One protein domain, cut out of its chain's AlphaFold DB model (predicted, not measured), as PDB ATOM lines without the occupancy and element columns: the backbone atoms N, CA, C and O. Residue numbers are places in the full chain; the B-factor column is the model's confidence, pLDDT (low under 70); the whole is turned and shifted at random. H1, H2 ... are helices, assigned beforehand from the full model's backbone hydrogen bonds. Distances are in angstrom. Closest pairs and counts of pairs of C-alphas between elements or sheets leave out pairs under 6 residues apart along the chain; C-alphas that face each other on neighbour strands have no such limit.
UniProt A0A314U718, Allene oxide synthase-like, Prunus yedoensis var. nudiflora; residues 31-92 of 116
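This is residues 31 to 92 of the 116 residues of the protein "Allene oxide synthase-like" of Prunus yedoensis var. nudiflora (UniProt A0A314U718). The model is a wide open U: H1 and H2, joined at a corner, make one arm, the loop of residues 51 to 72 makes the closed end, and H3 runs back as the other arm, with an empty gap between. The printed part has 62 residues with three named helices, H1, H2, H3 in chain order, and no named strand: all helix. It is loose, radius of gyration of the C-alphas 14.5 A, spanning 43 by 29 by 13 A.

H1, residues 31 to 39, and H2, residues 42 to 50, meet only through their tight link. H3, residues 73 to 90, is apart from both, with no C-alpha within 8 A. Every O i to N i+4 pair is within hydrogen-bond range in H1 and H3; H2 has 2 of 5, and 3 of 6 O i to N i+3 pairs.

H1 begins at C-alpha 31, (-49.425, -37.127, 25.946). First to last C-alpha, H1 measures 12.2 A, H2 14.4 A and H3 26.1 A, ending at C-alpha 90, (-55.497, -53.952, 38.560).

The farthest C-alphas, Glu 66 and Asp 92, are 44.2 A apart. The printed part has no cut; the H2 to H3 link is long. Residues 33, 37 to 40, 42 and 61 have pLDDT under 70.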
ATOM      1  N   ALA A  31     -48.758 -38.326  25.468       73.25
ATOM      2  CA  ALA A  31     -49.425 -37.127  25.946       73.25
ATOM      3  C   ALA A  31     -49.495 -37.036  27.484       73.25
ATOM      4  O   ALA A  31     -49.192 -35.959  28.008       73.25
ATOM      5  N   ALA A  32     -49.789 -38.105  28.239       70.50
ATOM      6  CA  ALA A  32     -49.741 -38.060  29.704       70.50
ATOM      7  C   ALA A  32     -48.315 -37.886  30.213       70.50
ATOM      8  O   ALA A  32     -48.097 -37.105  31.141       70.50
ATOM      9  N   TYR A  33     -47.325 -38.532  29.589       68.94
ATOM     10  CA  TYR A  33     -45.929 -38.375  30.001       68.94
ATOM     11  C   TYR A  33     -45.441 -36.929  29.811       68.94
ATOM     12  O   TYR A  33     -44.884 -36.312  30.723       68.94
ATOM     13  N   THR A  34     -45.734 -36.326  28.657       74.19
ATOM     14  CA  THR A  34     -45.392 -34.919  28.388       74.19
ATOM     15  C   THR A  34     -46.234 -33.932  29.207       74.19
ATOM     16  O   THR A  34     -45.751 -32.858  29.575       74.19
ATOM     17  N   TRP A  35     -47.485 -34.261  29.544       70.50
ATOM     18  CA  TRP A  35     -48.302 -33.488  30.487       70.50
ATOM     19  C   TRP A  35     -47.716 -33.530  31.905       70.50
ATOM     20  O   TRP A  35     -47.558 -32.484  32.545       70.50
ATOM     21  N   TYR A  36     -47.322 -34.717  32.366       70.44
ATOM     22  CA  TYR A  36     -46.703 -34.943  33.667       70.44
ATOM     23  C   TYR A  36     -45.403 -34.145  33.805       70.44
ATOM     24  O   TYR A  36     -45.247 -33.380  34.759       70.44
ATOM     25  N   GLN A  37     -44.509 -34.232  32.813       68.62
ATOM     26  CA  GLN A  37     -43.253 -33.479  32.816       68.62
ATOM     27  C   GLN A  37     -43.469 -31.959  32.820       68.62
ATOM     28  O   GLN A  37     -42.819 -31.245  33.589       68.62
ATOM     29  N   ARG A  38     -44.425 -31.447  32.029       68.50
ATOM     30  CA  ARG A  38     -44.769 -30.012  32.025       68.50
ATOM     31  C   ARG A  38     -45.248 -29.531  33.394       68.50
ATOM     32  O   ARG A  38     -44.877 -28.438  33.827       68.50
ATOM     33  N   ARG A  39     -46.033 -30.343  34.108       65.81
ATOM     34  CA  ARG A  39     -46.575 -29.986  35.429       65.81
ATOM     35  C   ARG A  39     -45.539 -30.101  36.557       65.81
ATOM     36  O   ARG A  39     -45.606 -29.343  37.521       65.81
ATOM     37  N   GLN A  40     -44.545 -30.974  36.398       67.12
ATOM     38  CA  GLN A  40     -43.428 -31.220  37.326       67.12
ATOM     39  C   GLN A  40     -42.233 -30.248  37.171       67.12
ATOM     40  O   GLN A  40     -41.201 -30.424  37.821       67.12
ATOM     41  N   GLY A  41     -42.342 -29.208  36.331       70.56
ATOM     42  CA  GLY A  41     -41.250 -28.270  36.029       70.56
ATOM     43  C   GLY A  41     -40.710 -27.453  37.223       70.56
ATOM     44  O   GLY A  41     -41.028 -27.682  38.390       70.56
ATOM     45  N   ARG A  42     -39.900 -26.415  36.947       62.78
ATOM     46  CA  ARG A  42     -39.220 -25.565  37.965       62.78
ATOM     47  C   ARG A  42     -40.140 -24.978  39.052       62.78
ATOM     48  O   ARG A  42     -39.654 -24.546  40.099       62.78
ATOM     49  N   TYR A  43     -41.442 -24.916  38.801       70.25
ATOM     50  CA  TYR A  43     -42.455 -24.462  39.752       70.25
ATOM     51  C   TYR A  43     -42.814 -25.532  40.793       70.25
ATOM     52  O   TYR A  43     -42.992 -25.197  41.962       70.25
ATOM     53  N   PHE A  44     -42.854 -26.810  40.412       75.12
ATOM     54  CA  PHE A  44     -43.173 -27.912  41.318       75.12
ATOM     55  C   PHE A  44     -42.075 -28.112  42.368       75.12
ATOM     56  O   PHE A  44     -42.352 -28.092  43.567       75.12
ATOM     57  N   LYS A  45     -40.807 -28.142  41.932       74.62
ATOM     58  CA  LYS A  45     -39.640 -28.219  42.833       74.62
ATOM     59  C   LYS A  45     -39.605 -27.085  43.865       74.62
ATOM     60  O   LYS A  45     -39.167 -27.287  44.993       74.62
ATOM     61  N   ARG A  46     -40.091 -25.891  43.502       79.31
ATOM     62  CA  ARG A  46     -40.201 -24.749  44.426       79.31
ATOM     63  C   ARG A  46     -41.311 -24.927  45.460       79.31
ATOM     64  O   ARG A  46     -41.113 -24.526  46.600       79.31
ATOM     65  N   ARG A  47     -42.442 -25.539  45.097       76.25
ATOM     66  CA  ARG A  47     -43.557 -25.776  46.029       76.25
ATOM     67  C   ARG A  47     -43.331 -26.963  46.962       76.25
ATOM     68  O   ARG A  47     -43.799 -26.922  48.092       76.25
ATOM     69  N   LEU A  48     -42.553 -27.965  46.545       81.62
ATOM     70  CA  LEU A  48     -42.187 -29.100  47.404       81.62
ATOM     71  C   LEU A  48     -41.409 -28.691  48.669       81.62
ATOM     72  O   LEU A  48     -41.409 -29.430  49.649       81.62
ATOM     73  N   LYS A  49     -40.803 -27.495  48.690       82.12
ATOM     74  CA  LYS A  49     -40.171 -26.915  49.889       82.12
ATOM     75  C   LYS A  49     -41.159 -26.624  51.027       82.12
ATOM     76  O   LYS A  49     -40.721 -26.417  52.153       82.12
ATOM     77  N   PHE A  50     -42.459 -26.576  50.737       85.19
ATOM     78  CA  PHE A  50     -43.515 -26.311  51.718       85.19
ATOM     79  C   PHE A  50     -44.259 -27.579  52.167       85.19
ATOM     80  O   PHE A  50     -45.248 -27.479  52.885       85.19
ATOM     81  N   LEU A  51     -43.814 -28.770  51.751       88.31
ATOM     82  CA  LEU A  51     -44.420 -30.041  52.142       88.31
ATOM     83  C   LEU A  51     -43.676 -30.635  53.349       88.31
ATOM     84  O   LEU A  51     -42.493 -30.952  53.233       88.31
ATOM     85  N   TYR A  52     -44.382 -30.807  54.472       90.25
ATOM     86  CA  TYR A  52     -43.803 -31.178  55.777       90.25
ATOM     87  C   TYR A  52     -44.355 -32.479  56.388       90.25
ATOM     88  O   TYR A  52     -44.199 -32.708  57.584       90.25
ATOM     89  N   TRP A  53     -44.990 -33.352  55.599       89.75
ATOM     90  CA  TRP A  53     -45.626 -34.576  56.120       89.75
ATOM     91  C   TRP A  53     -44.658 -35.474  56.921       89.75
ATOM     92  O   TRP A  53     -45.062 -36.103  57.890       89.75
ATOM     93  N   SER A  54     -43.371 -35.495  56.552       89.75
ATOM     94  CA  SER A  54     -42.325 -36.291  57.206       89.75
ATOM     95  C   SER A  54     -41.711 -35.629  58.447       89.75
ATOM     96  O   SER A  54     -40.655 -36.075  58.886       89.75
ATOM     97  N   ASN A  55     -42.289 -34.539  58.966       89.50
ATOM     98  CA  ASN A  55     -41.696 -33.701  60.021       89.50
ATOM     99  C   ASN A  55     -40.369 -33.015  59.607       89.50
ATOM    100  O   ASN A  55     -39.452 -32.827  60.397       89.50
ATOM    101  N   GLY A  56     -40.267 -32.664  58.325       87.19
ATOM    102  CA  GLY A  56     -39.130 -31.998  57.685       87.19
ATOM    103  C   GLY A  56     -39.492 -31.681  56.235       87.19
ATOM    104  O   GLY A  56     -40.467 -32.248  55.730       87.19
ATOM    105  N   ARG A  57     -38.772 -30.776  55.560       86.31
ATOM    106  CA  ARG A  57     -39.112 -30.447  54.166       86.31
ATOM    107  C   ARG A  57     -38.856 -31.659  53.283       86.31
ATOM    108  O   ARG A  57     -37.818 -32.309  53.387       86.31
ATOM    109  N   GLN A  58     -39.765 -31.916  52.347       84.06
ATOM    110  CA  GLN A  58     -39.601 -33.026  51.407       84.06
ATOM    111  C   GLN A  58     -38.315 -32.907  50.566       84.06
ATOM    112  O   GLN A  58     -37.720 -33.930  50.230       84.06
ATOM    113  N   MET A  59     -37.909 -31.674  50.232       80.00
ATOM    114  CA  MET A  59     -36.741 -31.372  49.387       80.00
ATOM    115  C   MET A  59     -35.429 -31.190  50.155       80.00
ATOM    116  O   MET A  59     -34.401 -31.064  49.498       80.00
ATOM    117  N   ASP A  60     -35.470 -31.111  51.487       74.69
ATOM    118  CA  ASP A  60     -34.244 -31.023  52.287       74.69
ATOM    119  C   ASP A  60     -33.558 -32.398  52.354       74.69
ATOM    120  O   ASP A  60     -34.102 -33.408  51.874       74.69
ATOM    121  N   ASP A  61     -32.360 -32.397  52.940       68.12
ATOM    122  CA  ASP A  61     -31.463 -33.542  53.061       68.12
ATOM    123  C   ASP A  61     -32.144 -34.793  53.633       68.12
ATOM    124  O   ASP A  61     -33.227 -34.757  54.228       68.12
ATOM    125  N   HIS A  62     -31.529 -35.950  53.381       75.88
ATOM    126  CA  HIS A  62     -32.043 -37.224  53.871       75.88
ATOM    127  C   HIS A  62     -32.197 -37.212  55.401       75.88
ATOM    128  O   HIS A  62     -31.474 -36.490  56.092       75.88
ATOM    129  N   PRO A  63     -33.127 -38.014  55.944       84.38
ATOM    130  CA  PRO A  63     -33.245 -38.180  57.385       84.38
ATOM    131  C   PRO A  63     -31.882 -38.568  57.970       84.38
ATOM    132  O   PRO A  63     -31.282 -39.557  57.547       84.38
ATOM    133  N   THR A  64     -31.380 -37.773  58.909       85.44
ATOM    134  CA  THR A  64     -30.112 -38.021  59.601       85.44
ATOM    135  C   THR A  64     -30.394 -38.343  61.060       85.44
ATOM    136  O   THR A  64     -31.434 -37.968  61.593       85.44
ATOM    137  N   ALA A  65     -29.457 -39.012  61.737       87.12
ATOM    138  CA  ALA A  65     -29.591 -39.320  63.164       87.12
ATOM    139  C   ALA A  65     -29.716 -38.058  64.046       87.12
ATOM    140  O   ALA A  65     -30.224 -38.122  65.162       87.12
ATOM    141  N   GLU A  66     -29.263 -36.913  63.536       87.75
ATOM    142  CA  GLU A  66     -29.283 -35.621  64.224       87.75
ATOM    143  C   GLU A  66     -30.596 -34.852  64.015       87.75
ATOM    144  O   GLU A  66     -30.872 -33.892  64.738       87.75
ATOM    145  N   ASN A  67     -31.431 -35.263  63.052       85.38
ATOM    146  CA  ASN A  67     -32.706 -34.622  62.763       85.38
ATOM    147  C   ASN A  67     -33.896 -35.518  63.151       85.38
ATOM    148  O   ASN A  67     -33.813 -36.740  63.190       85.38
ATOM    149  N   LYS A  68     -35.040 -34.901  63.474       88.06
ATOM    150  CA  LYS A  68     -36.282 -35.622  63.826       88.06
ATOM    151  C   LYS A  68     -37.192 -35.847  62.613       88.06
ATOM    152  O   LYS A  68     -38.416 -35.916  62.767       88.06
ATOM    153  N   GLN A  69     -36.619 -35.903  61.410       89.75
ATOM    154  CA  GLN A  69     -37.372 -36.236  60.205       89.75
ATOM    155  C   GLN A  69     -37.652 -37.741  60.183       89.75
ATOM    156  O   GLN A  69     -36.859 -38.545  60.667       89.75
ATOM    157  N   CYS A  70     -38.792 -38.140  59.620       88.38
ATOM    158  CA  CYS A  70     -39.140 -39.550  59.474       88.38
ATOM    159  C   CYS A  70     -38.035 -40.300  58.696       88.38
ATOM    160  O   CYS A  70     -37.827 -39.979  57.521       88.38
ATOM    161  N   PRO A  71     -37.378 -41.326  59.281       88.69
ATOM    162  CA  PRO A  71     -36.337 -42.094  58.592       88.69
ATOM    163  C   PRO A  71     -36.890 -42.857  57.382       88.69
ATOM    164  O   PRO A  71     -36.182 -43.114  56.416       88.69
ATOM    165  N   GLY A  72     -38.190 -43.156  57.400       90.12
ATOM    166  CA  GLY A  72     -38.910 -43.795  56.307       90.12
ATOM    167  C   GLY A  72     -39.410 -42.842  55.220       90.12
ATOM    168  O   GLY A  72     -40.249 -43.271  54.434       90.12
ATOM    169  N   LYS A  73     -38.955 -41.576  55.152       88.75
ATOM    170  CA  LYS A  73     -39.426 -40.580  54.162       88.75
ATOM    171  C   LYS A  73     -39.505 -41.168  52.752       88.75
ATOM    172  O   LYS A  73     -40.560 -41.132  52.120       88.75
ATOM    173  N   ASP A  74     -38.400 -41.733  52.275       89.56
ATOM    174  CA  ASP A  74     -38.299 -42.217  50.897       89.56
ATOM    175  C   ASP A  74     -39.031 -43.548  50.702       89.56
ATOM    176  O   ASP A  74     -39.630 -43.776  49.651       89.56
ATOM    177  N   VAL A  75     -39.083 -44.384  51.743       92.38
ATOM    178  CA  VAL A  75     -39.820 -45.656  51.732       92.38
ATOM    179  C   VAL A  75     -41.324 -45.415  51.637       92.38
ATOM    180  O   VAL A  75     -41.984 -46.030  50.806       92.38
ATOM    181  N   VAL A  76     -41.886 -44.496  52.426       92.75
ATOM    182  CA  VAL A  76     -43.320 -44.170  52.373       92.75
ATOM    183  C   VAL A  76     -43.687 -43.573  51.016       92.75
ATOM    184  O   VAL A  76     -44.712 -43.942  50.445       92.75
ATOM    185  N   VAL A  77     -42.850 -42.690  50.460       91.00
ATOM    186  CA  VAL A  77     -43.074 -42.118  49.122       91.00
ATOM    187  C   VAL A  77     -43.011 -43.205  48.044       91.00
ATOM    188  O   VAL A  77     -43.857 -43.213  47.150       91.00
ATOM    189  N   LEU A  78     -42.051 -44.132  48.132       91.69
ATOM    190  CA  LEU A  78     -41.937 -45.268  47.217       91.69
ATOM    191  C   LEU A  78     -43.164 -46.182  47.312       91.69
ATOM    192  O   LEU A  78     -43.806 -46.445  46.297       91.69
ATOM    193  N   MET A  79     -43.536 -46.600  48.520       93.69
ATOM    194  CA  MET A  79     -44.686 -47.476  48.753       93.69
ATOM    195  C   MET A  79     -46.002 -46.824  48.331       93.69
ATOM    196  O   MET A  79     -46.848 -47.491  47.749       93.69
ATOM    197  N   SER A  80     -46.159 -45.512  48.532       92.81
ATOM    198  CA  SER A  80     -47.337 -44.773  48.060       92.81
ATOM    199  C   SER A  80     -47.451 -44.800  46.534       92.81
ATOM    200  O   SER A  80     -48.542 -44.969  45.996       92.81
ATOM    201  N   ARG A  81     -46.326 -44.655  45.818       91.44
ATOM    202  CA  ARG A  81     -46.306 -44.742  44.348       91.44
ATOM    203  C   ARG A  81     -46.601 -46.157  43.872       91.44
ATOM    204  O   ARG A  81     -47.406 -46.309  42.963       91.44
ATOM    205  N   LEU A  82     -45.993 -47.165  44.497       93.62
ATOM    206  CA  LEU A  82     -46.244 -48.569  44.172       93.62
ATOM    207  C   LEU A  82     -47.705 -48.946  44.415       93.62
ATOM    208  O   LEU A  82     -48.310 -49.540  43.536       93.62
ATOM    209  N   MET A  83     -48.297 -48.522  45.536       92.62
ATOM    210  CA  MET A  83     -49.727 -48.696  45.810       92.62
ATOM    211  C   MET A  83     -50.593 -48.139  44.679       92.62
ATOM    212  O   MET A  83     -51.482 -48.834  44.206       92.62
ATOM    213  N   LEU A  84     -50.327 -46.914  44.213       90.62
ATOM    214  CA  LEU A  84     -51.098 -46.319  43.118       90.62
ATOM    215  C   LEU A  84     -50.898 -47.065  41.796       90.62
ATOM    216  O   LEU A  84     -51.872 -47.316  41.096       90.62
ATOM    217  N   VAL A  85     -49.659 -47.434  41.462       91.81
ATOM    218  CA  VAL A  85     -49.352 -48.183  40.235       91.81
ATOM    219  C   VAL A  85     -50.059 -49.537  40.248       91.81
ATOM    220  O   VAL A  85     -50.811 -49.840  39.332       91.81
ATOM    221  N   GLU A  86     -49.891 -50.315  41.311       90.19
ATOM    222  CA  GLU A  86     -50.520 -51.628  41.476       90.19
ATOM    223  C   GLU A  86     -52.049 -51.555  41.523       90.19
ATOM    224  O   GLU A  86     -52.733 -52.496  41.119       90.19
ATOM    225  N   PHE A  87     -52.596 -50.447  42.020       88.94
ATOM    226  CA  PHE A  87     -54.031 -50.218  42.053       88.94
ATOM    227  C   PHE A  87     -54.591 -49.929  40.656       88.94
ATOM    228  O   PHE A  87     -55.552 -50.577  40.250       88.94
ATOM    229  N   PHE A  88     -53.965 -49.025  39.895       86.44
ATOM    230  CA  PHE A  88     -54.403 -48.688  38.534       86.44
ATOM    231  C   PHE A  88     -54.061 -49.761  37.494       86.44
ATOM    232  O   PHE A  88     -54.748 -49.855  36.487       86.44
ATOM    233  N   LEU A  89     -53.047 -50.596  37.736       87.88
ATOM    234  CA  LEU A  89     -52.791 -51.777  36.906       87.88
ATOM    235  C   LEU A  89     -53.858 -52.859  37.096       87.88
ATOM    236  O   LEU A  89     -54.127 -53.620  36.175       87.88
ATOM    237  N   ARG A  90     -54.455 -52.956  38.291       86.25
ATOM    238  CA  ARG A  90     -55.497 -53.952  38.560       86.25
ATOM    239  C   ARG A  90     -56.892 -53.461  38.207       86.25
ATOM    240  O   ARG A  90     -57.680 -54.267  37.727       86.25
ATOM    241  N   TYR A  91     -57.207 -52.187  38.435       85.44
ATOM    242  CA  TYR A  91     -58.572 -51.672  38.333       85.44
ATOM    243  C   TYR A  91     -58.675 -50.466  37.395       85.44
ATOM    244  O   TYR A  91     -58.039 -49.442  37.627       85.44
ATOM    245  N   ASP A  92     -59.568 -50.551  36.406       84.00
ATOM    246  CA  ASP A  92     -59.901 -49.420  35.521       84.00
ATOM    247  C   ASP A  92     -60.929 -48.478  36.162       84.00
ATOM    248  O   ASP A  92     -60.865 -47.256  36.026       84.00
TER     249      ASP A  92